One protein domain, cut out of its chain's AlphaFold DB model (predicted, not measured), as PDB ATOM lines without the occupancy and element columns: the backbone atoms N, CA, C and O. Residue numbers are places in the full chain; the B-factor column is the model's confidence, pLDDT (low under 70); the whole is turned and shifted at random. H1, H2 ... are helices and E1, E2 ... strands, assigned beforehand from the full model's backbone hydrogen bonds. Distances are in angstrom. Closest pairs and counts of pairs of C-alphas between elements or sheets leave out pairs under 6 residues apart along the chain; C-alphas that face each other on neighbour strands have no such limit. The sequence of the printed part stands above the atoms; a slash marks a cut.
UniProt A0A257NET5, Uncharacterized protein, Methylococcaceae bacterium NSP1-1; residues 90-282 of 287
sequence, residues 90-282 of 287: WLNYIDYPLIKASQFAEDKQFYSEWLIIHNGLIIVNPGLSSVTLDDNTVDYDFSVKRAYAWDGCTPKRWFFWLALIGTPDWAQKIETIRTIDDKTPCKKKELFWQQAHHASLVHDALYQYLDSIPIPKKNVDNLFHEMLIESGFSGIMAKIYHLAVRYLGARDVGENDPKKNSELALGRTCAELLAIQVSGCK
ATOM      1  N   TRP A  90     -32.325  14.749 -32.661       75.19
ATOM      2  CA  TRP A  90     -31.883  14.025 -31.470       75.19
ATOM      3  C   TRP A  90     -31.708  14.982 -30.284       75.19
ATOM      4  O   TRP A  90     -30.759  15.766 -30.258       75.19
ATOM      5  N   LEU A  91     -32.657  14.975 -29.344       81.44
ATOM      6  CA  LEU A  91     -32.723  15.967 -28.261       81.44
ATOM      7  C   LEU A  91     -31.963  15.521 -27.025       81.44
ATOM      8  O   LEU A  91     -31.344  16.329 -26.340       81.44
ATOM      9  N   ASN A  92     -32.055  14.229 -26.742       87.88
ATOM     10  CA  ASN A  92     -31.499  13.611 -25.559       87.88
ATOM     11  C   ASN A  92     -30.459  12.575 -25.965       87.88
ATOM     12  O   ASN A  92     -30.551  12.002 -27.053       87.88
ATOM     13  N   TYR A  93     -29.493  12.319 -25.085       91.81
ATOM     14  CA  TYR A  93     -28.521  11.253 -25.285       91.81
ATOM     15  C   TYR A  93     -28.066  10.620 -23.966       91.81
ATOM     16  O   TYR A  93     -28.092  11.247 -22.905       91.81
ATOM     17  N   ILE A  94     -27.648   9.358 -24.054       93.12
ATOM     18  CA  ILE A  94     -26.885   8.643 -23.028       93.12
ATOM     19  C   ILE A  94     -25.576   8.164 -23.646       93.12
ATOM     20  O   ILE A  94     -25.529   7.840 -24.830       93.12
ATOM     21  N   ASP A  95     -24.519   8.097 -22.847       92.38
ATOM     22  CA  ASP A  95     -23.180   7.658 -23.257       92.38
ATOM     23  C   ASP A  95     -22.695   6.412 -22.490       92.38
ATOM     24  O   ASP A  95     -21.510   6.079 -22.499       92.38
ATOM     25  N   TYR A  96     -23.623   5.725 -21.822       90.94
ATOM     26  CA  TYR A  96     -23.407   4.497 -21.058       90.94
ATOM     27  C   TYR A  96     -24.524   3.481 -21.348       90.94
ATOM     28  O   TYR A  96     -25.612   3.895 -21.765       90.94
ATOM     29  N   PRO A  97     -24.296   2.182 -21.088       92.50
ATOM     30  CA  PRO A  97     -25.343   1.173 -21.154       92.50
ATOM     31  C   PRO A  97     -26.366   1.378 -20.036       92.50
ATOM     32  O   PRO A  97     -25.997   1.475 -18.861       92.50
ATOM     33  N   LEU A  98     -27.648   1.416 -20.388       94.19
ATOM     34  CA  LEU A  98     -28.757   1.435 -19.436       94.19
ATOM     35  C   LEU A  98     -29.415   0.059 -19.383       94.19
ATOM     36  O   LEU A  98     -29.722  -0.503 -20.428       94.19
ATOM     37  N   ILE A  99     -29.673  -0.450 -18.177       93.94
ATOM     38  CA  ILE A  99     -30.341  -1.734 -17.941       93.94
ATOM     39  C   ILE A  99     -31.729  -1.495 -17.343       93.94
ATOM     40  O   ILE A  99     -31.860  -0.843 -16.304       93.94
ATOM     41  N   LYS A 100     -32.753  -2.115 -17.932       94.12
ATOM     42  CA  LYS A 100     -34.088  -2.272 -17.343       94.12
ATOM     43  C   LYS A 100     -34.442  -3.756 -17.279       94.12
ATOM     44  O   LYS A 100     -34.463  -4.438 -18.298       94.12
ATOM     45  N   ALA A 101     -34.728  -4.248 -16.076       92.75
ATOM     46  CA  ALA A 101     -35.320  -5.569 -15.892       92.75
ATOM     47  C   ALA A 101     -36.831  -5.503 -16.159       92.75
ATOM     48  O   ALA A 101     -37.484  -4.522 -15.793       92.75
ATOM     49  N   SER A 102     -37.377  -6.526 -16.812       93.31
ATOM     50  CA  SER A 102     -38.806  -6.632 -17.087       93.31
ATOM     51  C   SER A 102     -39.226  -8.077 -17.336       93.31
ATOM     52  O   SER A 102     -38.617  -8.777 -18.146       93.31
ATOM     53  N   GLN A 103     -40.362  -8.461 -16.754       93.94
ATOM     54  CA  GLN A 103     -41.045  -9.726 -17.041       93.94
ATOM     55  C   GLN A 103     -41.363  -9.904 -18.536       93.94
ATOM     56  O   GLN A 103     -41.349 -11.011 -19.066       93.94
ATOM     57  N   PHE A 104     -41.588  -8.811 -19.277       94.38
ATOM     58  CA  PHE A 104     -41.887  -8.893 -20.709       94.38
ATOM     59  C   PHE A 104     -40.697  -9.363 -21.550       94.38
ATOM     60  O   PHE A 104     -40.902  -9.705 -22.719       94.38
ATOM     61  N   ALA A 105     -39.488  -9.359 -20.984       94.50
ATOM     62  CA  ALA A 105     -38.246  -9.799 -21.605       94.50
ATOM     63  C   ALA A 105     -37.803 -11.208 -21.153       94.50
ATOM     64  O   ALA A 105     -36.757 -11.676 -21.603       94.50
ATOM     65  N   GLU A 106     -38.550 -11.881 -20.273       93.38
ATOM     66  CA  GLU A 106     -38.215 -13.234 -19.806       93.38
ATOM     67  C   GLU A 106     -38.213 -14.242 -20.959       93.38
ATOM     68  O   GLU A 106     -39.026 -14.141 -21.880       93.38
ATOM     69  N   ASP A 107     -37.235 -15.154 -20.939       92.88
ATOM     70  CA  ASP A 107     -36.985 -16.180 -21.968       92.88
ATOM     71  C   ASP A 107     -36.814 -15.650 -23.406       92.88
ATOM     72  O   ASP A 107     -36.921 -16.381 -24.397       92.88
ATOM     73  N   LYS A 108     -36.511 -14.355 -23.538       94.69
ATOM     74  CA  LYS A 108     -36.316 -13.688 -24.825       94.69
ATOM     75  C   LYS A 108     -34.875 -13.307 -25.059       94.69
ATOM     76  O   LYS A 108     -34.137 -12.964 -24.132       94.69
ATOM     77  N   GLN A 109     -34.502 -13.351 -26.329       95.12
ATOM     78  CA  GLN A 109     -33.160 -13.046 -26.793       95.12
ATOM     79  C   GLN A 109     -33.236 -12.212 -28.064       95.12
ATOM     80  O   GLN A 109     -33.866 -12.608 -29.043       95.12
ATOM     81  N   PHE A 110     -32.604 -11.048 -28.039       95.81
ATOM     82  CA  PHE A 110     -32.446 -10.185 -29.194       95.81
ATOM     83  C   PHE A 110     -31.122  -9.442 -29.101       95.81
ATOM     84  O   PHE A 110     -30.838  -8.837 -28.069       95.81
ATOM     85  N   TYR A 111     -30.344  -9.446 -30.178       95.06
ATOM     86  CA  TYR A 111     -29.049  -8.774 -30.237       95.06
ATOM     87  C   TYR A 111     -29.010  -7.845 -31.447       95.06
ATOM     88  O   TYR A 111     -29.339  -8.248 -32.562       95.06
ATOM     89  N   SER A 112     -28.647  -6.586 -31.213       93.88
ATOM     90  CA  SER A 112     -28.538  -5.555 -32.247       93.88
ATOM     91  C   SER A 112     -27.475  -4.513 -31.895       93.88
ATOM     92  O   SER A 112     -26.790  -4.624 -30.877       93.88
ATOM     93  N   GLU A 113     -27.341  -3.479 -32.731       92.88
ATOM     94  CA  GLU A 113     -26.377  -2.396 -32.525       92.88
ATOM     95  C   GLU A 113     -26.660  -1.586 -31.249       92.88
ATOM     96  O   GLU A 113     -25.726  -1.247 -30.524       92.88
ATOM     97  N   TRP A 114     -27.934  -1.291 -30.968       93.88
ATOM     98  CA  TRP A 114     -28.336  -0.348 -29.912       93.88
ATOM     99  C   TRP A 114     -29.168  -0.972 -28.787       93.88
ATOM    100  O   TRP A 114     -29.373  -0.330 -27.757       93.88
ATOM    101  N   LEU A 115     -29.630  -2.209 -28.971       95.75
ATOM    102  CA  LEU A 115     -30.526  -2.905 -28.054       95.75
ATOM    103  C   LEU A 115     -30.086  -4.362 -27.863       95.75
ATOM    104  O   LEU A 115     -29.926  -5.097 -28.841       95.75
ATOM    105  N   ILE A 116     -29.977  -4.789 -26.605       95.69
ATOM    106  CA  ILE A 116     -29.942  -6.204 -26.218       95.69
ATOM    107  C   ILE A 116     -31.205  -6.518 -25.419       95.69
ATOM    108  O   ILE A 116     -31.573  -5.782 -24.503       95.69
ATOM    109  N   ILE A 117     -31.844  -7.638 -25.735       96.25
ATOM    110  CA  ILE A 117     -32.814  -8.304 -24.868       96.25
ATOM    111  C   ILE A 117     -32.201  -9.648 -24.505       96.25
ATOM    112  O   ILE A 117     -31.842 -10.414 -25.396       96.25
ATOM    113  N   HIS A 118     -32.052  -9.933 -23.218       94.00
ATOM    114  CA  HIS A 118     -31.502 -11.206 -22.773       94.00
ATOM    115  C   HIS A 118     -32.103 -11.605 -21.430       94.00
ATOM    116  O   HIS A 118     -31.781 -11.013 -20.401       94.00
ATOM    117  N   ASN A 119     -32.966 -12.622 -21.449       92.12
ATOM    118  CA  ASN A 119     -33.478 -13.311 -20.263       92.12
ATOM    119  C   ASN A 119     -33.957 -12.364 -19.139       92.12
ATOM    120  O   ASN A 119     -33.418 -12.344 -18.031       92.12
ATOM    121  N   GLY A 120     -34.955 -11.537 -19.448       92.31
ATOM    122  CA  GLY A 120     -35.551 -10.579 -18.512       92.31
ATOM    123  C   GLY A 120     -34.849  -9.221 -18.459       92.31
ATOM    124  O   GLY A 120     -35.373  -8.297 -17.839       92.31
ATOM    125  N   LEU A 121     -33.698  -9.055 -19.118       93.56
ATOM    126  CA  LEU A 121     -33.009  -7.770 -19.221       93.56
ATOM    127  C   LEU A 121     -33.216  -7.114 -20.580       93.56
ATOM    128  O   LEU A 121     -33.133  -7.761 -21.622       93.56
ATOM    129  N   ILE A 122     -33.414  -5.801 -20.543       96.31
ATOM    130  CA  ILE A 122     -33.408  -4.898 -21.686       96.31
ATOM    131  C   ILE A 122     -32.239  -3.941 -21.476       96.31
ATOM    132  O   ILE A 122     -32.200  -3.221 -20.477       96.31
ATOM    133  N   ILE A 123     -31.279  -3.948 -22.396       95.06
ATOM    134  CA  ILE A 123     -30.085  -3.108 -22.330       95.06
ATOM    135  C   ILE A 123     -30.082  -2.180 -23.534       95.06
ATOM    136  O   ILE A 123     -30.050  -2.632 -24.679       95.06
ATOM    137  N   VAL A 124     -30.098  -0.882 -23.261       95.44
ATOM    138  CA  VAL A 124     -30.002   0.172 -24.271       95.44
ATOM    139  C   VAL A 124     -28.570   0.683 -24.296       95.44
ATOM    140  O   VAL A 124     -27.985   0.910 -23.238       95.44
ATOM    141  N   ASN A 125     -28.026   0.893 -25.496       94.12
ATOM    142  CA  ASN A 125     -26.649   1.336 -25.725       94.12
ATOM    143  C   ASN A 125     -25.578   0.360 -25.181       94.12
ATOM    144  O   ASN A 125     -24.765   0.745 -24.341       94.12
ATOM    145  N   PRO A 126     -25.546  -0.906 -25.643       89.00
ATOM    146  CA  PRO A 126     -24.664  -1.952 -25.113       89.00
ATOM    147  C   PRO A 126     -23.174  -1.801 -25.491       89.00
ATOM    148  O   PRO A 126     -22.402  -2.731 -25.294       89.00
ATOM    149  N   GLY A 127     -22.751  -0.662 -26.044       88.00
ATOM    150  CA  GLY A 127     -21.370  -0.454 -26.488       88.00
ATOM    151  C   GLY A 127     -21.109  -0.930 -27.920       88.00
ATOM    152  O   GLY A 127     -22.015  -0.949 -28.761       88.00
ATOM    153  N   LEU A 128     -19.845  -1.210 -28.247       90.62
ATOM    154  CA  LEU A 128     -19.440  -1.617 -29.597       90.62
ATOM    155  C   LEU A 128     -19.652  -3.118 -29.782       90.62
ATOM    156  O   LEU A 128     -19.182  -3.905 -28.973       90.62
ATOM    157  N   SER A 129     -20.312  -3.520 -30.863       92.19
ATOM    158  CA  SER A 129     -20.562  -4.933 -31.153       92.19
ATOM    159  C   SER A 129     -19.686  -5.474 -32.276       92.19
ATOM    160  O   SER A 129     -19.493  -4.805 -33.300       92.19
ATOM    161  N   SER A 130     -19.234  -6.716 -32.123       90.50
ATOM    162  CA  SER A 130     -18.568  -7.512 -33.155       90.50
ATOM    163  C   SER A 130     -19.378  -8.775 -33.427       90.50
ATOM    164  O   SER A 130     -19.686  -9.523 -32.504       90.50
ATOM    165  N   VAL A 131     -19.736  -8.995 -34.692       87.38
ATOM    166  CA  VAL A 131     -20.478 -10.180 -35.132       87.38
ATOM    167  C   VAL A 131     -19.507 -11.093 -35.867       87.38
ATOM    168  O   VAL A 131     -18.889 -10.669 -36.845       87.38
ATOM    169  N   THR A 132     -19.392 -12.332 -35.405       85.06
ATOM    170  CA  THR A 132     -18.591 -13.375 -36.047       85.06
ATOM    171  C   THR A 132     -19.548 -14.317 -36.761       85.06
ATOM    172  O   THR A 132     -20.206 -15.145 -36.134       85.06
ATOM    173  N   LEU A 133     -19.659 -14.157 -38.083       73.88
ATOM    174  CA  LEU A 133     -20.628 -14.900 -38.894       73.88
ATOM    175  C   LEU A 133     -20.331 -16.404 -38.946       73.88
ATOM    176  O   LEU A 133     -21.273 -17.190 -38.972       73.88
ATOM    177  N   ASP A 134     -19.055 -16.801 -38.911       77.06
ATOM    178  CA  ASP A 134     -18.644 -18.212 -38.984       77.06
ATOM    179  C   ASP A 134     -19.128 -19.022 -37.770       77.06
ATOM    180  O   ASP A 134     -19.572 -20.160 -37.915       77.06
ATOM    181  N   ASP A 135     -19.118 -18.401 -36.590       78.44
ATOM    182  CA  ASP A 135     -19.558 -19.012 -35.332       78.44
ATOM    183  C   ASP A 135     -21.007 -18.647 -34.973       78.44
ATOM    184  O   ASP A 135     -21.534 -19.114 -33.965       78.44
ATOM    185  N   ASN A 136     -21.654 -17.795 -35.780       86.94
ATOM    186  CA  ASN A 136     -22.961 -17.201 -35.500       86.94
ATOM    187  C   ASN A 136     -23.027 -16.585 -34.085       86.94
ATOM    188  O   ASN A 136     -24.018 -16.728 -33.361       86.94
ATOM    189  N   THR A 137     -21.941 -15.921 -33.681       90.31
ATOM    190  CA  THR A 137     -21.791 -15.308 -32.358       90.31
ATOM    191  C   THR A 137     -21.713 -13.789 -32.433       90.31
ATOM    192  O   THR A 137     -21.323 -13.200 -33.445       90.31
ATOM    193  N   VAL A 138     -22.095 -13.136 -31.337       93.19
ATOM    194  CA  VAL A 138     -21.970 -11.694 -31.147       93.19
ATOM    195  C   VAL A 138     -21.342 -11.376 -29.797       93.19
ATOM    196  O   VAL A 138     -21.739 -11.914 -28.763       93.19
ATOM    197  N   ASP A 139     -20.393 -10.448 -29.816       91.62
ATOM    198  CA  ASP A 139     -19.765  -9.882 -28.630       91.62
ATOM    199  C   ASP A 139     -20.014  -8.376 -28.547       91.62
ATOM    200  O   ASP A 139     -20.217  -7.700 -29.561       91.62
ATOM    201  N   TYR A 140     -19.999  -7.865 -27.317       91.12
ATOM    202  CA  TYR A 140     -20.212  -6.468 -26.967       91.12
ATOM    203  C   TYR A 140     -19.095  -5.976 -26.051       91.12
ATOM    204  O   TYR A 140     -18.849  -6.536 -24.985       91.12
ATOM    205  N   ASP A 141     -18.456  -4.887 -26.454       89.44
ATOM    206  CA  ASP A 141     -17.518  -4.140 -25.631       89.44
ATOM    207  C   ASP A 141     -18.251  -2.979 -24.945       89.44
ATOM    208  O   ASP A 141     -18.470  -1.913 -25.535       89.44
ATOM    209  N   PHE A 142     -18.636  -3.206 -23.686       87.06
ATOM    210  CA  PHE A 142     -19.319  -2.228 -22.834       87.06
ATOM    211  C   PHE A 142     -18.399  -1.089 -22.363       87.06
ATOM    212  O   PHE A 142     -18.899  -0.060 -21.899       87.06
ATOM    213  N   SER A 143     -17.076  -1.234 -22.504       83.94
ATOM    214  CA  SER A 143     -16.098  -0.205 -22.129       83.94
ATOM    215  C   SER A 143     -16.042   0.935 -23.154       83.94
ATOM    216  O   SER A 143     -15.738   2.088 -22.818       83.94
ATOM    217  N   VAL A 144     -16.396   0.639 -24.410       87.56
ATOM    218  CA  VAL A 144     -16.421   1.614 -25.501       87.56
ATOM    219  C   VAL A 144     -17.666   2.487 -25.392       87.56
ATOM    220  O   VAL A 144     -18.781   2.108 -25.758       87.56
ATOM    221  N   LYS A 145     -17.453   3.720 -24.929       85.44
ATOM    222  CA  LYS A 145     -18.507   4.731 -24.838       85.44
ATOM    223  C   LYS A 145     -18.966   5.179 -26.216       85.44
ATOM    224  O   LYS A 145     -18.166   5.543 -27.077       85.44
ATOM    225  N   ARG A 146     -20.282   5.245 -26.382       89.69
ATOM    226  CA  ARG A 146     -20.934   5.786 -27.572       89.69
ATOM    227  C   ARG A 146     -22.266   6.413 -27.200       89.69
ATOM    228  O   ARG A 146     -22.889   6.000 -26.225       89.69
ATOM    229  N   ALA A 147     -22.669   7.429 -27.954       91.00
ATOM    230  CA  ALA A 147     -23.894   8.161 -27.680       91.00
ATOM    231  C   ALA A 147     -25.085   7.480 -28.362       91.00
ATOM    232  O   ALA A 147     -25.132   7.416 -29.590       91.00
ATOM    233  N   TYR A 148     -26.045   7.014 -27.566       91.50
ATOM    234  CA  TYR A 148     -27.387   6.701 -28.046       91.50
ATOM    235  C   TYR A 148     -28.255   7.938 -27.869       91.50
ATOM    236  O   TYR A 148     -28.298   8.494 -26.771       91.50
ATOM    237  N   ALA A 149     -28.931   8.367 -28.930       90.00
ATOM    238  CA  ALA A 149     -29.721   9.586 -28.926       90.00
ATOM    239  C   ALA A 149     -31.183   9.312 -29.299       90.00
ATOM    240  O   ALA A 149     -31.452   8.409 -30.084       90.00
ATOM    241  N   TRP A 150     -32.118  10.082 -28.731       88.62
ATOM    242  CA  TRP A 150     -33.560   9.888 -28.943       88.62
ATOM    243  C   TRP A 150     -34.366  11.200 -28.888       88.62
ATOM    244  O   TRP A 150     -33.906  12.220 -28.363       88.62
ATOM    245  N   ASP A 151     -35.593  11.165 -29.423       76.88
ATOM    246  CA  ASP A 151     -36.502  12.324 -29.565       76.88
ATOM    247  C   ASP A 151     -37.556  12.428 -28.422       76.88
ATOM    248  O   ASP A 151     -38.330  13.390 -28.357       76.88
ATOM    249  N   GLY A 152     -37.606  11.450 -27.506       75.56
ATOM    250  CA  GLY A 152     -38.608  11.318 -26.431       75.56
ATOM    251  C   GLY A 152     -39.919  10.622 -26.853       75.56
ATOM    252  O   GLY A 152     -40.053  10.155 -27.978       75.56
ATOM    253  N   CYS A 153     -40.918  10.560 -25.956       67.44
ATOM    254  CA  CYS A 153     -42.149   9.759 -26.154       67.44
ATOM    255  C   CYS A 153     -43.104  10.272 -27.244       67.44
ATOM    256  O   CYS A 153     -44.069   9.599 -27.606       67.44
ATOM    257  N   THR A 154     -42.935  11.518 -27.682       67.88
ATOM    258  CA  THR A 154     -43.943  12.266 -28.439       67.88
ATOM    259  C   THR A 154     -43.291  13.151 -29.496       67.88
ATOM    260  O   THR A 154     -42.106  13.474 -29.394       67.88
ATOM    261  N   PRO A 155     -44.032  13.565 -30.539       69.19
ATOM    262  CA  PRO A 155     -43.468  14.409 -31.582       69.19
ATOM    263  C   PRO A 155     -43.040  15.767 -31.011       69.19
ATOM    264  O   PRO A 155     -43.879  16.613 -30.708       69.19
ATOM    265  N   LYS A 156     -41.727  15.987 -30.914       78.44
ATOM    266  CA  LYS A 156     -41.127  17.299 -30.651       78.44
ATOM    267  C   LYS A 156     -40.653  17.936 -31.962       78.44
ATOM    268  O   LYS A 156     -40.225  17.238 -32.895       78.44
ATOM    269  N   ARG A 157     -40.813  19.254 -32.097       77.75
ATOM    270  CA  ARG A 157     -40.601  20.001 -33.347       77.75
ATOM    271  C   ARG A 157     -39.988  21.367 -33.088       77.75
ATOM    272  O   ARG A 157     -40.425  22.089 -32.202       77.75
ATOM    273  N   TRP A 158     -39.017  21.736 -33.915       84.25
ATOM    274  CA  TRP A 158     -38.533  23.108 -33.979       84.25
ATOM    275  C   TRP A 158     -39.573  24.014 -34.637       84.25
ATOM    276  O   TRP A 158     -40.136  23.663 -35.673       84.25
ATOM    277  N   PHE A 159     -39.767  25.192 -34.057       87.88
ATOM    278  CA  PHE A 159     -40.526  26.303 -34.612       87.88
ATOM    279  C   PHE A 159     -39.561  27.443 -34.941       87.88
ATOM    280  O   PHE A 159     -38.974  28.028 -34.032       87.88
ATOM    281  N   PHE A 160     -39.331  27.696 -36.236       89.69
ATOM    282  CA  PHE A 160     -38.336  28.659 -36.747       89.69
ATOM    283  C   PHE A 160     -36.952  28.559 -36.078       89.69
ATOM    284  O   PHE A 160     -36.281  29.568 -35.910       89.69
ATOM    285  N   TRP A 161     -36.513  27.368 -35.650       88.25
ATOM    286  CA  TRP A 161     -35.270  27.181 -34.873       88.25
ATOM    287  C   TRP A 161     -35.210  27.950 -33.534       88.25
ATOM    288  O   TRP A 161     -34.194  27.901 -32.853       88.25
ATOM    289  N   LEU A 162     -36.286  28.640 -33.144       88.25
ATOM    290  CA  LEU A 162     -36.353  29.484 -31.951       88.25
ATOM    291  C   LEU A 162     -36.843  28.704 -30.734       88.25
ATOM    292  O   LEU A 162     -36.363  28.912 -29.625       88.25
ATOM    293  N   ALA A 163     -37.816  27.819 -30.940       84.12
ATOM    294  CA  ALA A 163     -38.449  27.076 -29.863       84.12
ATOM    295  C   ALA A 163     -38.653  25.615 -30.246       84.12
ATOM    296  O   ALA A 163     -39.006  25.300 -31.385       84.12
ATOM    297  N   LEU A 164     -38.477  24.730 -29.272       83.38
ATOM    298  CA  LEU A 164     -38.864  23.335 -29.375       83.38
ATOM    299  C   LEU A 164     -40.271  23.171 -28.787       83.38
ATOM    300  O   LEU A 164     -40.490  23.407 -27.603       83.38
ATOM    301  N   ILE A 165     -41.222  22.765 -29.622       81.12
ATOM    302  CA  ILE A 165     -42.622  22.555 -29.258       81.12
ATOM    303  C   ILE A 165     -42.912  21.056 -29.290       81.12
ATOM    304  O   ILE A 165     -42.587  20.372 -30.260       81.12
ATOM    305  N   GLY A 166     -43.545  20.532 -28.247       76.94
ATOM    306  CA  GLY A 166     -43.969  19.139 -28.178       76.94
ATOM    307  C   GLY A 166     -44.632  18.823 -26.848       76.94
ATOM    308  O   GLY A 166     -44.878  19.719 -26.039       76.94
ATOM    309  N   THR A 167     -44.944  17.550 -26.621       75.75
ATOM    310  CA  THR A 167     -45.536  17.141 -25.346       75.75
ATOM    311  C   THR A 167     -44.475  17.239 -24.245       75.75
ATOM    312  O   THR A 167     -43.355  16.762 -24.458       75.75
ATOM    313  N   PRO A 168     -44.786  17.862 -23.094       74.25
ATOM    314  CA  PRO A 168     -43.821  18.036 -22.014       74.25
ATOM    315  C   PRO A 168     -43.344  16.690 -21.462       74.25
ATOM    316  O   PRO A 168     -44.111  15.736 -21.388       74.25
ATOM    317  N   ASP A 169     -42.096  16.621 -21.009       77.50
ATOM    318  CA  ASP A 169     -41.557  15.433 -20.324       77.50
ATOM    319  C   ASP A 169     -41.801  15.468 -18.796       77.50
ATOM    320  O   ASP A 169     -41.378  14.566 -18.071       77.50
ATOM    321  N   TRP A 170     -42.588  16.458 -18.345       80.94
ATOM    322  CA  TRP A 170     -43.058  16.701 -16.972       80.94
ATOM    323  C   TRP A 170     -41.955  17.107 -15.986       80.94
ATOM    324  O   TRP A 170     -40.901  17.597 -16.396       80.94
ATOM    325  N   ALA A 171     -42.256  17.050 -14.685       86.06
ATOM    326  CA  ALA A 171     -41.390  17.565 -13.633       86.06
ATOM    327  C   ALA A 171     -40.037  16.845 -13.618       86.06
ATOM    328  O   ALA A 171     -39.913  15.701 -14.056       86.06
ATOM    329  N   GLN A 172     -39.012  17.523 -13.109       89.81
ATOM    330  CA  GLN A 172     -37.705  16.915 -12.899       89.81
ATOM    331  C   GLN A 172     -37.674  16.184 -11.562       89.81
ATOM    332  O   GLN A 172     -38.271  16.630 -10.581       89.81
ATOM    333  N   LYS A 173     -36.942  15.077 -11.518       90.25
ATOM    334  CA  LYS A 173     -36.668  14.333 -10.298       90.25
ATOM    335  C   LYS A 173     -35.338  13.600 -10.397       90.25
ATOM    336  O   LYS A 173     -34.772  13.446 -11.479       90.25
ATOM    337  N   ILE A 174     -34.864  13.126  -9.253       92.31
ATOM    338  CA  ILE A 174     -33.779  12.155  -9.212       92.31
ATOM    339  C   ILE A 174     -34.380  10.784  -9.538       92.31
ATOM    340  O   ILE A 174     -35.351  10.354  -8.917       92.31
ATOM    341  N   GLU A 175     -33.824  10.133 -10.547       89.81
ATOM    342  CA  GLU A 175     -34.158   8.784 -10.982       89.81
ATOM    343  C   GLU A 175     -32.922   7.904 -10.787       89.81
ATOM    344  O   GLU A 175     -31.827   8.240 -11.250       89.81
ATOM    345  N   THR A 176     -33.090   6.770 -10.113       91.00
ATOM    346  CA  THR A 176     -32.032   5.770  -9.969       91.00
ATOM    347  C   THR A 176     -32.165   4.746 -11.087       91.00
ATOM    348  O   THR A 176     -33.101   3.951 -11.110       91.00
ATOM    349  N   ILE A 177     -31.206   4.739 -12.005       91.50
ATOM    350  CA  ILE A 177     -31.120   3.761 -13.090       91.50
ATOM    351  C   ILE A 177     -30.057   2.704 -12.789       91.50
ATOM    352  O   ILE A 177     -29.213   2.881 -11.906       91.50
ATOM    353  N   ARG A 178     -30.058   1.612 -13.556       91.31
ATOM    354  CA  ARG A 178     -29.004   0.592 -13.523       91.31
ATOM    355  C   ARG A 178     -28.176   0.653 -14.801       91.31
ATOM    356  O   ARG A 178     -28.701   0.938 -15.873       91.31
ATOM    357  N   THR A 179     -26.880   0.398 -14.674       90.06
ATOM    358  CA  THR A 179     -25.902   0.462 -15.769       90.06
ATOM    359  C   THR A 179     -24.968  -0.743 -15.731       90.06
ATOM    360  O   THR A 179     -24.851  -1.397 -14.689       90.06
ATOM    361  N   ILE A 180     -24.323  -1.038 -16.862       84.81
ATOM    362  CA  ILE A 180     -23.260  -2.048 -16.942       84.81
ATOM    363  C   ILE A 180     -21.921  -1.359 -16.682       84.81
ATOM    364  O   ILE A 180     -21.631  -0.311 -17.258       84.81
ATOM    365  N   ASP A 181     -21.122  -1.956 -15.808       73.25
ATOM    366  CA  ASP A 181     -19.724  -1.616 -15.562       73.25
ATOM    367  C   ASP A 181     -18.954  -2.942 -15.534       73.25
ATOM    368  O   ASP A 181     -19.410  -3.894 -14.889       73.25
ATOM    369  N   ASP A 182     -17.807  -3.018 -16.210       62.91
ATOM    370  CA  ASP A 182     -16.994  -4.241 -16.345       62.91
ATOM    371  C   ASP A 182     -16.604  -4.844 -14.983       62.91
ATOM    372  O   ASP A 182     -16.251  -6.016 -14.874       62.91
ATOM    373  N   LYS A 183     -16.663  -4.032 -13.922       64.38
ATOM    374  CA  LYS A 183     -16.258  -4.398 -12.561       64.38
ATOM    375  C   LYS A 183     -17.418  -4.635 -11.605       64.38
ATOM    376  O   LYS A 183     -17.195  -5.134 -10.504       64.38
ATOM    377  N   THR A 184     -18.634  -4.207 -11.938       65.25
ATOM    378  CA  THR A 184     -19.749  -4.238 -10.984       65.25
ATOM    379  C   THR A 184     -21.063  -4.523 -11.694       65.25
ATOM    380  O   THR A 184     -21.531  -3.686 -12.470       65.25
ATOM    381  N   PRO A 185     -21.699  -5.671 -11.407       67.75
ATOM    382  CA  PRO A 185     -22.995  -5.960 -11.981       67.75
ATOM    383  C   PRO A 185     -24.070  -5.022 -11.438       67.75
ATOM    384  O   PRO A 185     -24.116  -4.728 -10.245       67.75
ATOM    385  N   CYS A 186     -24.937  -4.555 -12.334       75.06
ATOM    386  CA  CYS A 186     -26.125  -3.764 -12.038       75.06
ATOM    387  C   CYS A 186     -25.840  -2.514 -11.198       75.06
ATOM    388  O   CYS A 186     -26.577  -2.183 -10.264       75.06
ATOM    389  N   LYS A 187     -24.777  -1.788 -11.554       86.81
ATOM    390  CA  LYS A 187     -24.382  -0.552 -10.883       86.81
ATOM    391  C   LYS A 187     -25.514   0.472 -10.938       86.81
ATOM    392  O   LYS A 187     -25.948   0.873 -12.022       86.81
ATOM    393  N   LYS A 188     -25.960   0.915  -9.762       89.50
ATOM    394  CA  LYS A 188     -26.964   1.974  -9.614       89.50
ATOM    395  C   LYS A 188     -26.322   3.335  -9.908       89.50
ATOM    396  O   LYS A 188     -25.209   3.613  -9.461       89.50
ATOM    397  N   LYS A 189     -27.017   4.178 -10.668       90.31
ATOM    398  CA  LYS A 189     -26.609   5.543 -11.010       90.31
ATOM    399  C   LYS A 189     -27.802   6.470 -10.839       90.31
ATOM    400  O   LYS A 189     -28.873   6.194 -11.366       90.31
ATOM    401  N   GLU A 190     -27.606   7.561 -10.120       93.00
ATOM    402  CA  GLU A 190     -28.635   8.578  -9.923       93.00
ATOM    403  C   GLU A 190     -28.491   9.683 -10.962       93.00
ATOM    404  O   GLU A 190     -27.387  10.154 -11.249       93.00
ATOM    405  N   LEU A 191     -29.615  10.071 -11.551       90.81
ATOM    406  CA  LEU A 191     -29.678  11.063 -12.610       90.81
ATOM    407  C   LEU A 191     -30.822  12.022 -12.351       90.81
ATOM    408  O   LEU A 191     -31.915  11.614 -11.978       90.81
ATOM    409  N   PHE A 192     -30.575  13.305 -12.590       91.94
ATOM    410  CA  PHE A 192     -31.615  14.315 -12.514       91.94
ATOM    411  C   PHE A 192     -32.285  14.465 -13.880       91.94
ATOM    412  O   PHE A 192     -31.733  15.081 -14.793       91.94
ATOM    413  N   TRP A 193     -33.458  13.853 -14.029       90.12
ATOM    414  CA  TRP A 193     -34.176  13.719 -15.292       90.12
ATOM    415  C   TRP A 193     -35.634  14.139 -15.169       90.12
ATOM    416  O   TRP A 193     -36.216  14.166 -14.087       90.12
ATOM    417  N   GLN A 194     -36.238  14.466 -16.306       89.62
ATOM    418  CA  GLN A 194     -37.683  14.642 -16.392       89.62
ATOM    419  C   GLN A 194     -38.367  13.284 -16.203       89.62
ATOM    420  O   GLN A 194     -37.831  12.259 -16.626       89.62
ATOM    421  N   GLN A 195     -39.545  13.258 -15.581       89.56
ATOM    422  CA  GLN A 195     -40.224  12.012 -15.211       89.56
ATOM    423  C   GLN A 195     -40.388  11.036 -16.394       89.56
ATOM    424  O   GLN A 195     -40.203   9.835 -16.229       89.56
ATOM    425  N   ALA A 196     -40.673  11.533 -17.605       90.19
ATOM    426  CA  ALA A 196     -40.881  10.665 -18.766       90.19
ATOM    427  C   ALA A 196     -39.582  10.148 -19.400       90.19
ATOM    428  O   ALA A 196     -39.642   9.238 -20.223       90.19
ATOM    429  N   HIS A 197     -38.415  10.713 -19.069       90.88
ATOM    430  CA  HIS A 197     -37.172  10.463 -19.805       90.88
ATOM    431  C   HIS A 197     -36.764   8.996 -19.818       90.88
ATOM    432  O   HIS A 197     -36.531   8.442 -20.892       90.88
ATOM    433  N   HIS A 198     -36.716   8.359 -18.651       93.19
ATOM    434  CA  HIS A 198     -36.283   6.970 -18.542       93.19
ATOM    435  C   HIS A 198     -37.218   6.028 -19.320       93.19
ATOM    436  O   HIS A 198     -36.755   5.236 -20.139       93.19
ATOM    437  N   ALA A 199     -38.534   6.185 -19.145       94.06
ATOM    438  CA  ALA A 199     -39.538   5.430 -19.891       94.06
ATOM    439  C   ALA A 199     -39.433   5.685 -21.408       94.06
ATOM    440  O   ALA A 199     -39.476   4.745 -22.199       94.06
ATOM    441  N   SER A 200     -39.236   6.945 -21.814       92.56
ATOM    442  CA  SER A 200     -39.117   7.354 -23.220       92.56
ATOM    443  C   SER A 200     -37.940   6.711 -23.935       92.56
ATOM    444  O   SER A 200     -38.067   6.313 -25.083       92.56
ATOM    445  N   LEU A 201     -36.809   6.606 -23.241       94.06
ATOM    446  CA  LEU A 201     -35.563   6.066 -23.760       94.06
ATOM    447  C   LEU A 201     -35.698   4.568 -24.042       94.06
ATOM    448  O   LEU A 201     -35.358   4.106 -25.128       94.06
ATOM    449  N   VAL A 202     -36.223   3.813 -23.072       95.56
ATOM    450  CA  VAL A 202     -36.433   2.365 -23.222       95.56
ATOM    451  C   VAL A 202     -37.489   2.082 -24.291       95.56
ATOM    452  O   VAL A 202     -37.302   1.195 -25.124       95.56
ATOM    453  N   HIS A 203     -38.580   2.854 -24.305       94.44
ATOM    454  CA  HIS A 203     -39.632   2.731 -25.316       94.44
ATOM    455  C   HIS A 203     -39.113   3.017 -26.724       94.44
ATOM    456  O   HIS A 203     -39.368   2.217 -27.620       94.44
ATOM    457  N   ASP A 204     -38.345   4.094 -26.906       92.62
ATOM    458  CA  ASP A 204     -37.746   4.468 -28.189       92.62
ATOM    459  C   ASP A 204     -36.820   3.364 -28.720       92.62
ATOM    460  O   ASP A 204     -37.021   2.891 -29.840       92.62
ATOM    461  N   ALA A 205     -35.906   2.857 -27.885       94.00
ATOM    462  CA  ALA A 205     -34.998   1.772 -28.258       94.00
ATOM    463  C   ALA A 205     -35.747   0.488 -28.659       94.00
ATOM    464  O   ALA A 205     -35.417  -0.143 -29.662       94.00
ATOM    465  N   LEU A 206     -36.804   0.112 -27.932       95.31
ATOM    466  CA  LEU A 206     -37.653  -1.026 -28.308       95.31
ATOM    467  C   LEU A 206     -38.419  -0.758 -29.613       95.31
ATOM    468  O   LEU A 206     -38.527  -1.637 -30.469       95.31
ATOM    469  N   TYR A 207     -38.929   0.460 -29.802       92.19
ATOM    470  CA  TYR A 207     -39.672   0.852 -31.000       92.19
ATOM    471  C   TYR A 207     -38.808   0.890 -32.260       92.19
ATOM    472  O   TYR A 207     -39.311   0.596 -33.352       92.19
ATOM    473  N   GLN A 208     -37.520   1.217 -32.129       90.81
ATOM    474  CA  GLN A 208     -36.558   1.131 -33.225       90.81
ATOM    475  C   GLN A 208     -36.469  -0.291 -33.779       90.81
ATOM    476  O   GLN A 208     -36.355  -0.455 -34.989       90.81
ATOM    477  N   TYR A 209     -36.615  -1.326 -32.953       93.25
ATOM    478  CA  TYR A 209     -36.511  -2.719 -33.397       93.25
ATOM    479  C   TYR A 209     -37.839  -3.477 -33.370       93.25
ATOM    480  O   TYR A 209     -37.851  -4.702 -33.437       93.25
ATOM    481  N   LEU A 210     -38.972  -2.770 -33.340       92.06
ATOM    482  CA  LEU A 210     -40.300  -3.374 -33.188       92.06
ATOM    483  C   LEU A 210     -40.651  -4.433 -34.255       92.06
ATOM    484  O   LEU A 210     -41.442  -5.328 -33.987       92.06
ATOM    485  N   ASP A 211     -40.050  -4.344 -35.448       90.31
ATOM    486  CA  ASP A 211     -40.242  -5.313 -36.542       90.31
ATOM    487  C   ASP A 211     -39.401  -6.588 -36.391       90.31
ATOM    488  O   ASP A 211     -39.586  -7.515 -37.180       90.31
ATOM    489  N   SER A 212     -38.483  -6.619 -35.420       92.31
ATOM    490  CA  SER A 212     -37.441  -7.642 -35.267       92.31
ATOM    491  C   SER A 212     -37.373  -8.246 -33.860       92.31
ATOM    492  O   SER A 212     -36.824  -9.333 -33.706       92.31
ATOM    493  N   ILE A 213     -37.914  -7.581 -32.833       95.44
ATOM    494  CA  ILE A 213     -37.820  -8.048 -31.442       95.44
ATOM    495  C   ILE A 213     -38.865  -9.120 -31.081       95.44
ATOM    496  O   ILE A 213     -39.999  -9.092 -31.568       95.44
ATOM    497  N   PRO A 214     -38.549 -10.008 -30.123       95.75
ATOM    498  CA  PRO A 214     -39.467 -11.023 -29.598       95.75
ATOM    499  C   PRO A 214     -40.468 -10.491 -28.552       95.75
ATOM    500  O   PRO A 214     -41.074 -11.249 -27.788       95.75
ATOM    501  N   ILE A 215     -40.660  -9.173 -28.473       95.62
ATOM    502  CA  ILE A 215     -41.633  -8.538 -27.577       95.62
ATOM    503  C   ILE A 215     -42.729  -7.902 -28.438       95.62
ATOM    504  O   ILE A 215     -42.419  -7.046 -29.265       95.62
ATOM    505  N   PRO A 216     -44.009  -8.286 -28.266       94.62
ATOM    506  CA  PRO A 216     -45.083  -7.693 -29.050       94.62
ATOM    507  C   PRO A 216     -45.270  -6.221 -28.670       94.62
ATOM    508  O   PRO A 216     -45.086  -5.843 -27.508       94.62
ATOM    509  N   LYS A 217     -45.713  -5.401 -29.630       94.19
ATOM    510  CA  LYS A 217     -45.945  -3.960 -29.438       94.19
ATOM    511  C   LYS A 217     -46.775  -3.648 -28.198       94.19
ATOM    512  O   LYS A 217     -46.416  -2.754 -27.440       94.19
ATOM    513  N   LYS A 218     -47.835  -4.419 -27.948       94.31
ATOM    514  CA  LYS A 218     -48.674  -4.260 -26.754       94.31
ATOM    515  C   LYS A 218     -47.870  -4.341 -25.450       94.31
ATOM    516  O   LYS A 218     -48.117  -3.559 -24.540       94.31
ATOM    517  N   ASN A 219     -46.903  -5.253 -25.357       95.88
ATOM    518  CA  ASN A 219     -46.085  -5.413 -24.153       95.88
ATOM    519  C   ASN A 219     -45.037  -4.302 -24.026       95.88
ATOM    520  O   ASN A 219     -44.763  -3.865 -22.916       95.88
ATOM    521  N   VAL A 220     -44.498  -3.809 -25.145       95.81
ATOM    522  CA  VAL A 220     -43.624  -2.624 -25.145       95.81
ATOM    523  C   VAL A 220     -44.384  -1.387 -24.649       95.81
ATOM    524  O   VAL A 220     -43.877  -0.642 -23.813       95.81
ATOM    525  N   ASP A 221     -45.619  -1.193 -25.115       94.62
ATOM    526  CA  ASP A 221     -46.478  -0.081 -24.690       94.62
ATOM    527  C   ASP A 221     -46.894  -0.209 -23.211       94.62
ATOM    528  O   ASP A 221     -46.888   0.785 -22.480       94.62
ATOM    529  N   ASN A 222     -47.181  -1.429 -22.739       95.31
ATOM    530  CA  ASN A 222     -47.464  -1.697 -21.327       95.31
ATOM    531  C   ASN A 222     -46.245  -1.430 -20.432       95.31
ATOM    532  O   ASN A 222     -46.391  -0.763 -19.411       95.31
ATOM    533  N   LEU A 223     -45.048  -1.883 -20.828       96.06
ATOM    534  CA  LEU A 223     -43.805  -1.603 -20.103       96.06
ATOM    535  C   LEU A 223     -43.572  -0.095 -19.971       96.06
ATOM    536  O   LEU A 223     -43.216   0.400 -18.906       96.06
ATOM    537  N   PHE A 224     -43.812   0.649 -21.048       94.94
ATOM    538  CA  PHE A 224     -43.718   2.102 -21.022       94.94
ATOM    539  C   PHE A 224     -44.699   2.728 -20.022       94.94
ATOM    540  O   PHE A 224     -44.313   3.606 -19.251       94.94
ATOM    541  N   HIS A 225     -45.946   2.252 -19.982       94.69
ATOM    542  CA  HIS A 225     -46.922   2.692 -18.988       94.69
ATOM    543  C   HIS A 225     -46.485   2.365 -17.549       94.69
ATOM    544  O   HIS A 225     -46.566   3.242 -16.692       94.69
ATOM    545  N   GLU A 226     -45.994   1.150 -17.284       95.19
ATOM    546  CA  GLU A 226     -45.460   0.746 -15.971       95.19
ATOM    547  C   GLU A 226     -44.334   1.682 -15.523       95.19
ATOM    548  O   GLU A 226     -44.407   2.259 -14.440       95.19
ATOM    549  N   MET A 227     -43.362   1.944 -16.400       94.62
ATOM    550  CA  MET A 227     -42.252   2.853 -16.108       94.62
ATOM    551  C   MET A 227     -42.709   4.294 -15.846       94.62
ATOM    552  O   MET A 227     -42.135   4.975 -14.998       94.62
ATOM    553  N   LEU A 228     -43.749   4.786 -16.531       92.81
ATOM    554  CA  LEU A 228     -44.314   6.104 -16.227       92.81
ATOM    555  C   LEU A 228     -44.910   6.140 -14.814       92.81
ATOM    556  O   LEU A 228     -44.650   7.091 -14.074       92.81
ATOM    557  N   ILE A 229     -45.669   5.116 -14.419       93.31
ATOM    558  CA  ILE A 229     -46.245   5.030 -13.070       93.31
ATOM    559  C   ILE A 229     -45.139   4.944 -12.011       93.31
ATOM    560  O   ILE A 229     -45.158   5.730 -11.065       93.31
ATOM    561  N   GLU A 230     -44.142   4.075 -12.207       91.38
ATOM    562  CA  GLU A 230     -42.949   3.970 -11.348       91.38
ATOM    563  C   GLU A 230     -42.220   5.318 -11.222       91.38
ATOM    564  O   GLU A 230     -41.730   5.687 -10.153       91.38
ATOM    565  N   SER A 231     -42.190   6.105 -12.303       88.88
ATOM    566  CA  SER A 231     -41.552   7.419 -12.294       88.88
ATOM    567  C   SER A 231     -42.327   8.484 -11.495       88.88
ATOM    568  O   SER A 231     -41.788   9.566 -11.241       88.88
ATOM    569  N   GLY A 232     -43.556   8.188 -11.060       87.94
ATOM    570  CA  GLY A 232     -44.421   9.095 -10.305       87.94
ATOM    571  C   GLY A 232     -45.360   9.939 -11.172       87.94
ATOM    572  O   GLY A 232     -45.825  10.986 -10.717       87.94
ATOM    573  N   PHE A 233     -45.641   9.533 -12.416       86.94
ATOM    574  CA  PHE A 233     -46.706  10.167 -13.197       86.94
ATOM    575  C   PHE A 233     -48.067   9.974 -12.528       86.94
ATOM    576  O   PHE A 233     -48.392   8.900 -12.022       86.94
ATOM    577  N   SER A 234     -48.932  10.984 -12.645       86.94
ATOM    578  CA  SER A 234     -50.356  10.784 -12.369       86.94
ATOM    579  C   SER A 234     -50.907   9.693 -13.291       86.94
ATOM    580  O   SER A 234     -50.713   9.750 -14.509       86.94
ATOM    581  N   GLY A 235     -51.643   8.726 -12.734       87.00
ATOM    582  CA  GLY A 235     -52.173   7.590 -13.496       87.00
ATOM    583  C   GLY A 235     -53.067   7.989 -14.675       87.00
ATOM    584  O   GLY A 235     -53.132   7.273 -15.672       87.00
ATOM    585  N   ILE A 236     -53.718   9.155 -14.617       87.94
ATOM    586  CA  ILE A 236     -54.492   9.697 -15.743       87.94
ATOM    587  C   ILE A 236     -53.557  10.113 -16.885       87.94
ATOM    588  O   ILE A 236     -53.797   9.764 -18.039       87.94
ATOM    589  N   MET A 237     -52.467  10.816 -16.569       86.62
ATOM    590  CA  MET A 237     -51.496  11.267 -17.568       86.62
ATOM    591  C   MET A 237     -50.725  10.095 -18.170       86.62
ATOM    592  O   MET A 237     -50.588  10.029 -19.390       86.62
ATOM    593  N   ALA A 238     -50.315   9.122 -17.352       89.00
ATOM    594  CA  ALA A 238     -49.692   7.893 -17.841       89.00
ATOM    595  C   ALA A 238     -50.607   7.153 -18.835       89.00
ATOM    596  O   ALA A 238     -50.155   6.751 -19.907       89.00
ATOM    597  N   LYS A 239     -51.914   7.059 -18.546       89.62
ATOM    598  CA  LYS A 239     -52.902   6.483 -19.472       89.62
ATOM    599  C   LYS A 239     -53.017   7.268 -20.775       89.62
ATOM    600  O   LYS A 239     -53.059   6.651 -21.834       89.62
ATOM    601  N   ILE A 240     -53.050   8.600 -20.725       87.69
ATOM    602  CA  ILE A 240     -53.097   9.438 -21.936       87.69
ATOM    603  C   ILE A 240     -51.869   9.170 -22.815       87.69
ATOM    604  O   ILE A 240     -52.016   8.954 -24.018       87.69
ATOM    605  N   TYR A 241     -50.676   9.115 -22.217       86.62
ATOM    606  CA  TYR A 241     -49.435   8.811 -22.936       86.62
ATOM    607  C   TYR A 241     -49.464   7.407 -23.534       86.62
ATOM    608  O   TYR A 241     -49.164   7.234 -24.713       86.62
ATOM    609  N   HIS A 242     -49.891   6.420 -22.748       88.44
ATOM    610  CA  HIS A 242     -50.024   5.039 -23.191       88.44
ATOM    611  C   HIS A 242     -50.992   4.898 -24.379       88.44
ATOM    612  O   HIS A 242     -50.662   4.264 -25.380       88.44
ATOM    613  N   LEU A 243     -52.161   5.543 -24.329       88.62
ATOM    614  CA  LEU A 243     -53.107   5.535 -25.448       88.62
ATOM    615  C   LEU A 243     -52.534   6.245 -26.682       88.62
ATOM    616  O   LEU A 243     -52.723   5.770 -27.803       88.62
ATOM    617  N   ALA A 244     -51.805   7.348 -26.491       85.81
ATOM    618  CA  ALA A 244     -51.167   8.063 -27.588       85.81
ATOM    619  C   ALA A 244     -50.145   7.178 -28.320       85.81
ATOM    620  O   ALA A 244     -50.225   7.052 -29.543       85.81
ATOM    621  N   VAL A 245     -49.231   6.511 -27.603       84.00
ATOM    622  CA  VAL A 245     -48.244   5.613 -28.234       84.00
ATOM    623  C   VAL A 245     -48.906   4.377 -28.843       84.00
ATOM    624  O   VAL A 245     -48.534   3.960 -29.942       84.00
ATOM    625  N   ARG A 246     -49.963   3.851 -28.212       85.81
ATOM    626  CA  ARG A 246     -50.695   2.690 -28.722       85.81
ATOM    627  C   ARG A 246     -51.328   2.954 -30.089       85.81
ATOM    628  O   ARG A 246     -51.152   2.142 -30.994       85.81
ATOM    629  N   TYR A 247     -52.017   4.087 -30.252       83.56
ATOM    630  CA  TYR A 247     -52.775   4.395 -31.473       83.56
ATOM    631  C   TYR A 247     -52.001   5.194 -32.527       83.56
ATOM    632  O   TYR A 247     -52.303   5.094 -33.719       83.56
ATOM    633  N   LEU A 248     -51.025   6.012 -32.122       80.56
ATOM    634  CA  LEU A 248     -50.262   6.870 -33.039       80.56
ATOM    635  C   LEU A 248     -48.874   6.299 -33.357       80.56
ATOM    636  O   LEU A 248     -48.316   6.599 -34.417       80.56
ATOM    637  N   GLY A 249     -48.318   5.474 -32.470       79.31
ATOM    638  CA  GLY A 249     -47.021   4.827 -32.639       79.31
ATOM    639  C   GLY A 249     -47.107   3.584 -33.525       79.31
ATOM    640  O   GLY A 249     -48.001   2.764 -33.363       79.31
ATOM    641  N   ALA A 250     -46.163   3.452 -34.466       77.75
ATOM    642  CA  ALA A 250     -45.933   2.247 -35.279       77.75
ATOM    643  C   ALA A 250     -47.208   1.526 -35.786       77.75
ATOM    644  O   ALA A 250     -47.330   0.314 -35.667       77.75
ATOM    645  N   ARG A 251     -48.151   2.282 -36.372       81.38
ATOM    646  CA  ARG A 251     -49.470   1.792 -36.839       81.38
ATOM    647  C   ARG A 251     -49.415   0.673 -37.887       81.38
ATOM    648  O   ARG A 251     -50.430   0.056 -38.173       81.38
ATOM    649  N   ASP A 252     -48.256   0.477 -38.501       82.06
ATOM    650  CA  ASP A 252     -47.984  -0.560 -39.491       82.06
ATOM    651  C   ASP A 252     -47.596  -1.918 -38.876       82.06
ATOM    652  O   ASP A 252     -47.475  -2.889 -39.615       82.06
ATOM    653  N   VAL A 253     -47.410  -1.991 -37.553       82.25
ATOM    654  CA  VAL A 253     -47.047  -3.218 -36.829       82.25
ATOM    655  C   VAL A 253     -48.248  -3.729 -36.038       82.25
ATOM    656  O   VAL A 253     -48.911  -2.960 -35.339       82.25
ATOM    657  N   GLY A 254     -48.527  -5.030 -36.130       83.75
ATOM    658  CA  GLY A 254     -49.601  -5.666 -35.369       83.75
ATOM    659  C   GLY A 254     -49.344  -5.617 -33.857       83.75
ATOM    660  O   GLY A 254     -48.221  -5.818 -33.401       83.75
ATOM    661  N   GLU A 255     -50.388  -5.384 -33.053       85.12
ATOM    662  CA  GLU A 255     -50.239  -5.252 -31.590       85.12
ATOM    663  C   GLU A 255     -49.678  -6.518 -30.913       85.12
ATOM    664  O   GLU A 255     -48.942  -6.406 -29.931       85.12
ATOM    665  N   ASN A 256     -50.002  -7.703 -31.446       89.12
ATOM    666  CA  ASN A 256     -49.655  -9.019 -30.894       89.12
ATOM    667  C   ASN A 256     -48.814  -9.858 -31.876       89.12
ATOM    668  O   ASN A 256     -49.058 -11.050 -32.031       89.12
ATOM    669  N   ASP A 257     -47.862  -9.236 -32.571       88.38
ATOM    670  CA  ASP A 257     -47.002  -9.900 -33.566       88.38
ATOM    671  C   ASP A 257     -45.532  -9.935 -33.095       88.38
ATOM    672  O   ASP A 257     -44.713  -9.152 -33.584       88.38
ATOM    673  N   PRO A 258     -45.181 -10.769 -32.092       90.38
ATOM    674  CA  PRO A 258     -43.794 -10.916 -31.663       90.38
ATOM    675  C   PRO A 258     -42.972 -11.634 -32.733       90.38
ATOM    676  O   PRO A 258     -43.444 -12.573 -33.380       90.38
ATOM    677  N   LYS A 259     -41.709 -11.236 -32.887       92.19
ATOM    678  CA  LYS A 259     -40.766 -11.963 -33.741       92.19
ATOM    679  C   LYS A 259     -40.065 -13.079 -32.985       92.19
ATOM    680  O   LYS A 259     -40.259 -13.275 -31.787       92.19
ATOM    681  N   LYS A 260     -39.292 -13.870 -33.722       90.75
ATOM    682  CA  LYS A 260     -38.479 -14.933 -33.134       90.75
ATOM    683  C   LYS A 260     -37.317 -14.321 -32.351       90.75
ATOM    684  O   LYS A 260     -36.889 -13.207 -32.641       90.75
ATOM    685  N   ASN A 261     -36.814 -15.078 -31.382       91.81
ATOM    686  CA  ASN A 261     -35.541 -14.767 -30.746       91.81
ATOM    687  C   ASN A 261     -34.417 -14.732 -31.792       91.81
ATOM    688  O   ASN A 261     -34.509 -15.396 -32.828       91.81
ATOM    689  N   SER A 262     -33.364 -13.963 -31.514       87.06
ATOM    690  CA  SER A 262     -32.166 -13.954 -32.351       87.06
ATOM    691  C   SER A 262     -31.562 -15.352 -32.450       87.06
ATOM    692  O   SER A 262     -31.441 -16.056 -31.452       87.06
ATOM    693  N   GLU A 263     -31.159 -15.723 -33.663       86.50
ATOM    694  CA  GLU A 263     -30.426 -16.967 -33.921       86.50
ATOM    695  C   GLU A 263     -28.950 -16.853 -33.510       86.50
ATOM    696  O   GLU A 263     -28.296 -17.870 -33.304       86.50
ATOM    697  N   LEU A 264     -28.438 -15.623 -33.375       86.44
ATOM    698  CA  LEU A 264     -27.093 -15.329 -32.883       86.44
ATOM    699  C   LEU A 264     -26.943 -15.763 -31.420       86.44
ATOM    700  O   LEU A 264     -27.794 -15.454 -30.586       86.44
ATOM    701  N   ALA A 265     -25.827 -16.408 -31.099       87.38
ATOM    702  CA  ALA A 265     -25.419 -16.676 -29.726       87.38
ATOM    703  C   ALA A 265     -24.520 -15.550 -29.197       87.38
ATOM    704  O   ALA A 265     -23.822 -14.887 -29.957       87.38
ATOM    705  N   LEU A 266     -24.493 -15.331 -27.884       88.31
ATOM    706  CA  LEU A 266     -23.480 -14.455 -27.294       88.31
ATOM    707  C   LEU A 266     -22.127 -15.166 -27.284       88.31
ATOM    708  O   LEU A 266     -22.061 -16.360 -26.975       88.31
ATOM    709  N   GLY A 267     -21.051 -14.427 -27.550       85.69
ATOM    710  CA  GLY A 267     -19.708 -14.900 -27.249       85.69
ATOM    711  C   GLY A 267     -19.565 -15.200 -25.754       85.69
ATOM    712  O   GLY A 267     -20.276 -14.652 -24.904       85.69
ATOM    713  N   ARG A 268     -18.679 -16.142 -25.420       83.50
ATOM    714  CA  ARG A 268     -18.617 -16.758 -24.085       83.50
ATOM    715  C   ARG A 268     -18.472 -15.736 -22.954       83.50
ATOM    716  O   ARG A 268     -19.180 -15.823 -21.956       83.50
ATOM    717  N   THR A 269     -17.583 -14.761 -23.121       83.00
ATOM    718  CA  THR A 269     -17.323 -13.708 -22.129       83.00
ATOM    719  C   THR A 269     -18.535 -12.798 -21.937       83.00
ATOM    720  O   THR A 269     -18.911 -12.505 -20.803       83.00
ATOM    721  N   CYS A 270     -19.201 -12.400 -23.025       84.88
ATOM    722  CA  CYS A 270     -20.432 -11.614 -22.960       84.88
ATOM    723  C   CYS A 270     -21.580 -12.390 -22.307       84.88
ATOM    724  O   CYS A 270     -22.338 -11.817 -21.525       84.88
ATOM    725  N   ALA A 271     -21.702 -13.687 -22.598       84.44
ATOM    726  CA  ALA A 271     -22.703 -14.555 -21.991       84.44
ATOM    727  C   ALA A 271     -22.505 -14.673 -20.472       84.44
ATOM    728  O   ALA A 271     -23.462 -14.516 -19.714       84.44
ATOM    729  N   GLU A 272     -21.265 -14.893 -20.024       84.38
ATOM    730  CA  GLU A 272     -20.914 -14.944 -18.601       84.38
ATOM    731  C   GLU A 272     -21.220 -13.606 -17.909       84.38
ATOM    732  O   GLU A 272     -21.885 -13.586 -16.870       84.38
ATOM    733  N   LEU A 273     -20.829 -12.478 -18.515       83.69
ATOM    734  CA  LEU A 273     -21.125 -11.150 -17.978       83.69
ATOM    735  C   LEU A 273     -22.632 -10.916 -17.864       83.69
ATOM    736  O   LEU A 273     -23.107 -10.528 -16.798       83.69
ATOM    737  N   LEU A 274     -23.404 -11.177 -18.922       83.69
ATOM    738  CA  LEU A 274     -24.851 -10.967 -18.908       83.69
ATOM    739  C   LEU A 274     -25.564 -11.901 -17.931       83.69
ATOM    740  O   LEU A 274     -26.495 -11.455 -17.267       83.69
ATOM    741  N   ALA A 275     -25.104 -13.139 -17.747       84.06
ATOM    742  CA  ALA A 275     -25.633 -14.025 -16.714       84.06
ATOM    743  C   ALA A 275     -25.442 -13.444 -15.299       84.06
ATOM    744  O   ALA A 275     -26.361 -13.501 -14.477       84.06
ATOM    745  N   ILE A 276     -24.285 -12.827 -15.027       83.19
ATOM    746  CA  ILE A 276     -24.016 -12.125 -13.762       83.19
ATOM    747  C   ILE A 276     -24.900 -10.870 -13.635       83.19
ATOM    748  O   ILE A 276     -25.417 -10.587 -12.556       83.19
ATOM    749  N   GLN A 277     -25.128 -10.121 -14.721       82.56
ATOM    750  CA  GLN A 277     -26.060  -8.985 -14.695       82.56
ATOM    751  C   GLN A 277     -27.493  -9.451 -14.401       82.56
ATOM    752  O   GLN A 277     -28.182  -8.847 -13.586       82.56
ATOM    753  N   VAL A 278     -27.953 -10.542 -15.023       81.19
ATOM    754  CA  VAL A 278     -29.300 -11.094 -14.799       81.19
ATOM    755  C   VAL A 278     -29.481 -11.455 -13.328       81.19
ATOM    756  O   VAL A 278     -30.479 -11.066 -12.725       81.19
ATOM    757  N   SER A 279     -28.514 -12.153 -12.728       81.94
ATOM    758  CA  SER A 279     -28.590 -12.519 -11.312       81.94
ATOM    759  C   SER A 279     -28.516 -11.300 -10.387       81.94
ATOM    760  O   SER A 279     -29.279 -11.230  -9.429       81.94
ATOM    761  N   GLY A 280     -27.675 -10.309 -10.699       79.69
ATOM    762  CA  GLY A 280     -27.544  -9.079  -9.911       79.69
ATOM    763  C   GLY A 280     -28.732  -8.115 -10.025       79.69
ATOM    764  O   GLY A 280     -28.967  -7.318  -9.119       79.69
ATOM    765  N   CYS A 281     -29.488  -8.166 -11.124       76.88
ATOM    766  CA  CYS A 281     -30.629  -7.282 -11.371       76.88
ATOM    767  C   CYS A 281     -31.985  -7.901 -10.990       76.88
ATOM    768  O   CYS A 281     -32.966  -7.157 -10.883       76.88
ATOM    769  N   LYS A 282     -32.068  -9.218 -10.771       67.00
ATOM    770  CA  LYS A 282     -33.263  -9.875 -10.222       67.00
ATOM    771  C   LYS A 282     -33.398  -9.557  -8.723       67.00
ATOM    772  O   LYS A 282     -33.024 -10.351  -7.871       67.00
TER     773      LYS A 282
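AT A GLANCE: This is residues 90 to 282 of the 287 residues of an uncharacterized protein of Methylococcaceae bacterium NSP1-1 (UniProt A0A257NET5). A strongly twisted sheet of six strands lies between two helices, H1 on one face and H4 on the other, and H2 and H3 follow beyond H1, each folded back on the helix before it. Small strand pairs lie round this core: E1 and E8 near H1, E6 and E7 near the first turn of H4, and the hairpin E9 and E10 far out. The 193 printed residues hold twelve named strands, E1 to E12, then four named helices, a mixed class. The large sheet runs E3 E4 E5 E2 E11 E12, antiparallel throughout. The whole is compact, with a radius of gyration of the C-alphas of 16.7 A and spans of 49 by 36 by 35 A.

IN THESE COORDINATES: Find C-alpha 92 at (-31.499, 13.611, -25.559), where E1 begins, residues 92 to 94. Then come E2, 98 to 101, E3, 109 to 111, E4, 115 to 118, E5, 121 to 124, E6, 128 to 132, E7, 137 to 141, E8, 148 to 150, E9, 157 to 159, and E10, 163 to 165. E11, 172 to 181, runs 26.0 A; E12, 184 to 194, runs 26.6 A and bends by 52 degrees at residue 191. H1, 197 to 208, measures 16.4 A, H2, 217 to 230, 20.0 A, H3, 235 to 248, 19.6 A, and H4, 268 to 281, 19.9 A, ending at C-alpha 281 (-30.629, -7.282, -11.371).

HOW THE PARTS SIT: Look first at the large sheet, where E3, E4 and E5 form a meander, each strand the antiparallel neighbour of the one before; N 110 and O 117 are 2.8 A apart, N 116 and O 123 2.9 A. With E2, neighbour of E5 with N 100 and O 122 at 2.8 A, they make a Greek key, the first of four strands pairing with the fourth. E2 pairs with E11, N 99 to O 178 at 2.9 A, and the hairpin E11 and E12 has N 177 and O 189 at 2.8 A. H1 and H4 on opposite faces make three layers; the closest C-alphas of E4 and H1, Leu 115 and Ala 205, are 6.5 A apart, those of E12 and H4, Pro 185 and Gln 277, 5.1 A. H1 and H2 touch, opposite ways at a shallow tilt of 8 degrees, Ala 199 and Met 227 being closest, C-alphas 5.3 A apart. In the four helices every O i to N i+4 pair is within hydrogen-bond range.

THE WHOLE: The C-alphas farthest apart, those of Asp 135 and Leu 162, are 51.4 A apart. The printed part has no cut, and its one long link, residues 249 to 267, joins H3 to H4. Confidence is under 70 at residues 153 to 155, 182 to 185 and 282.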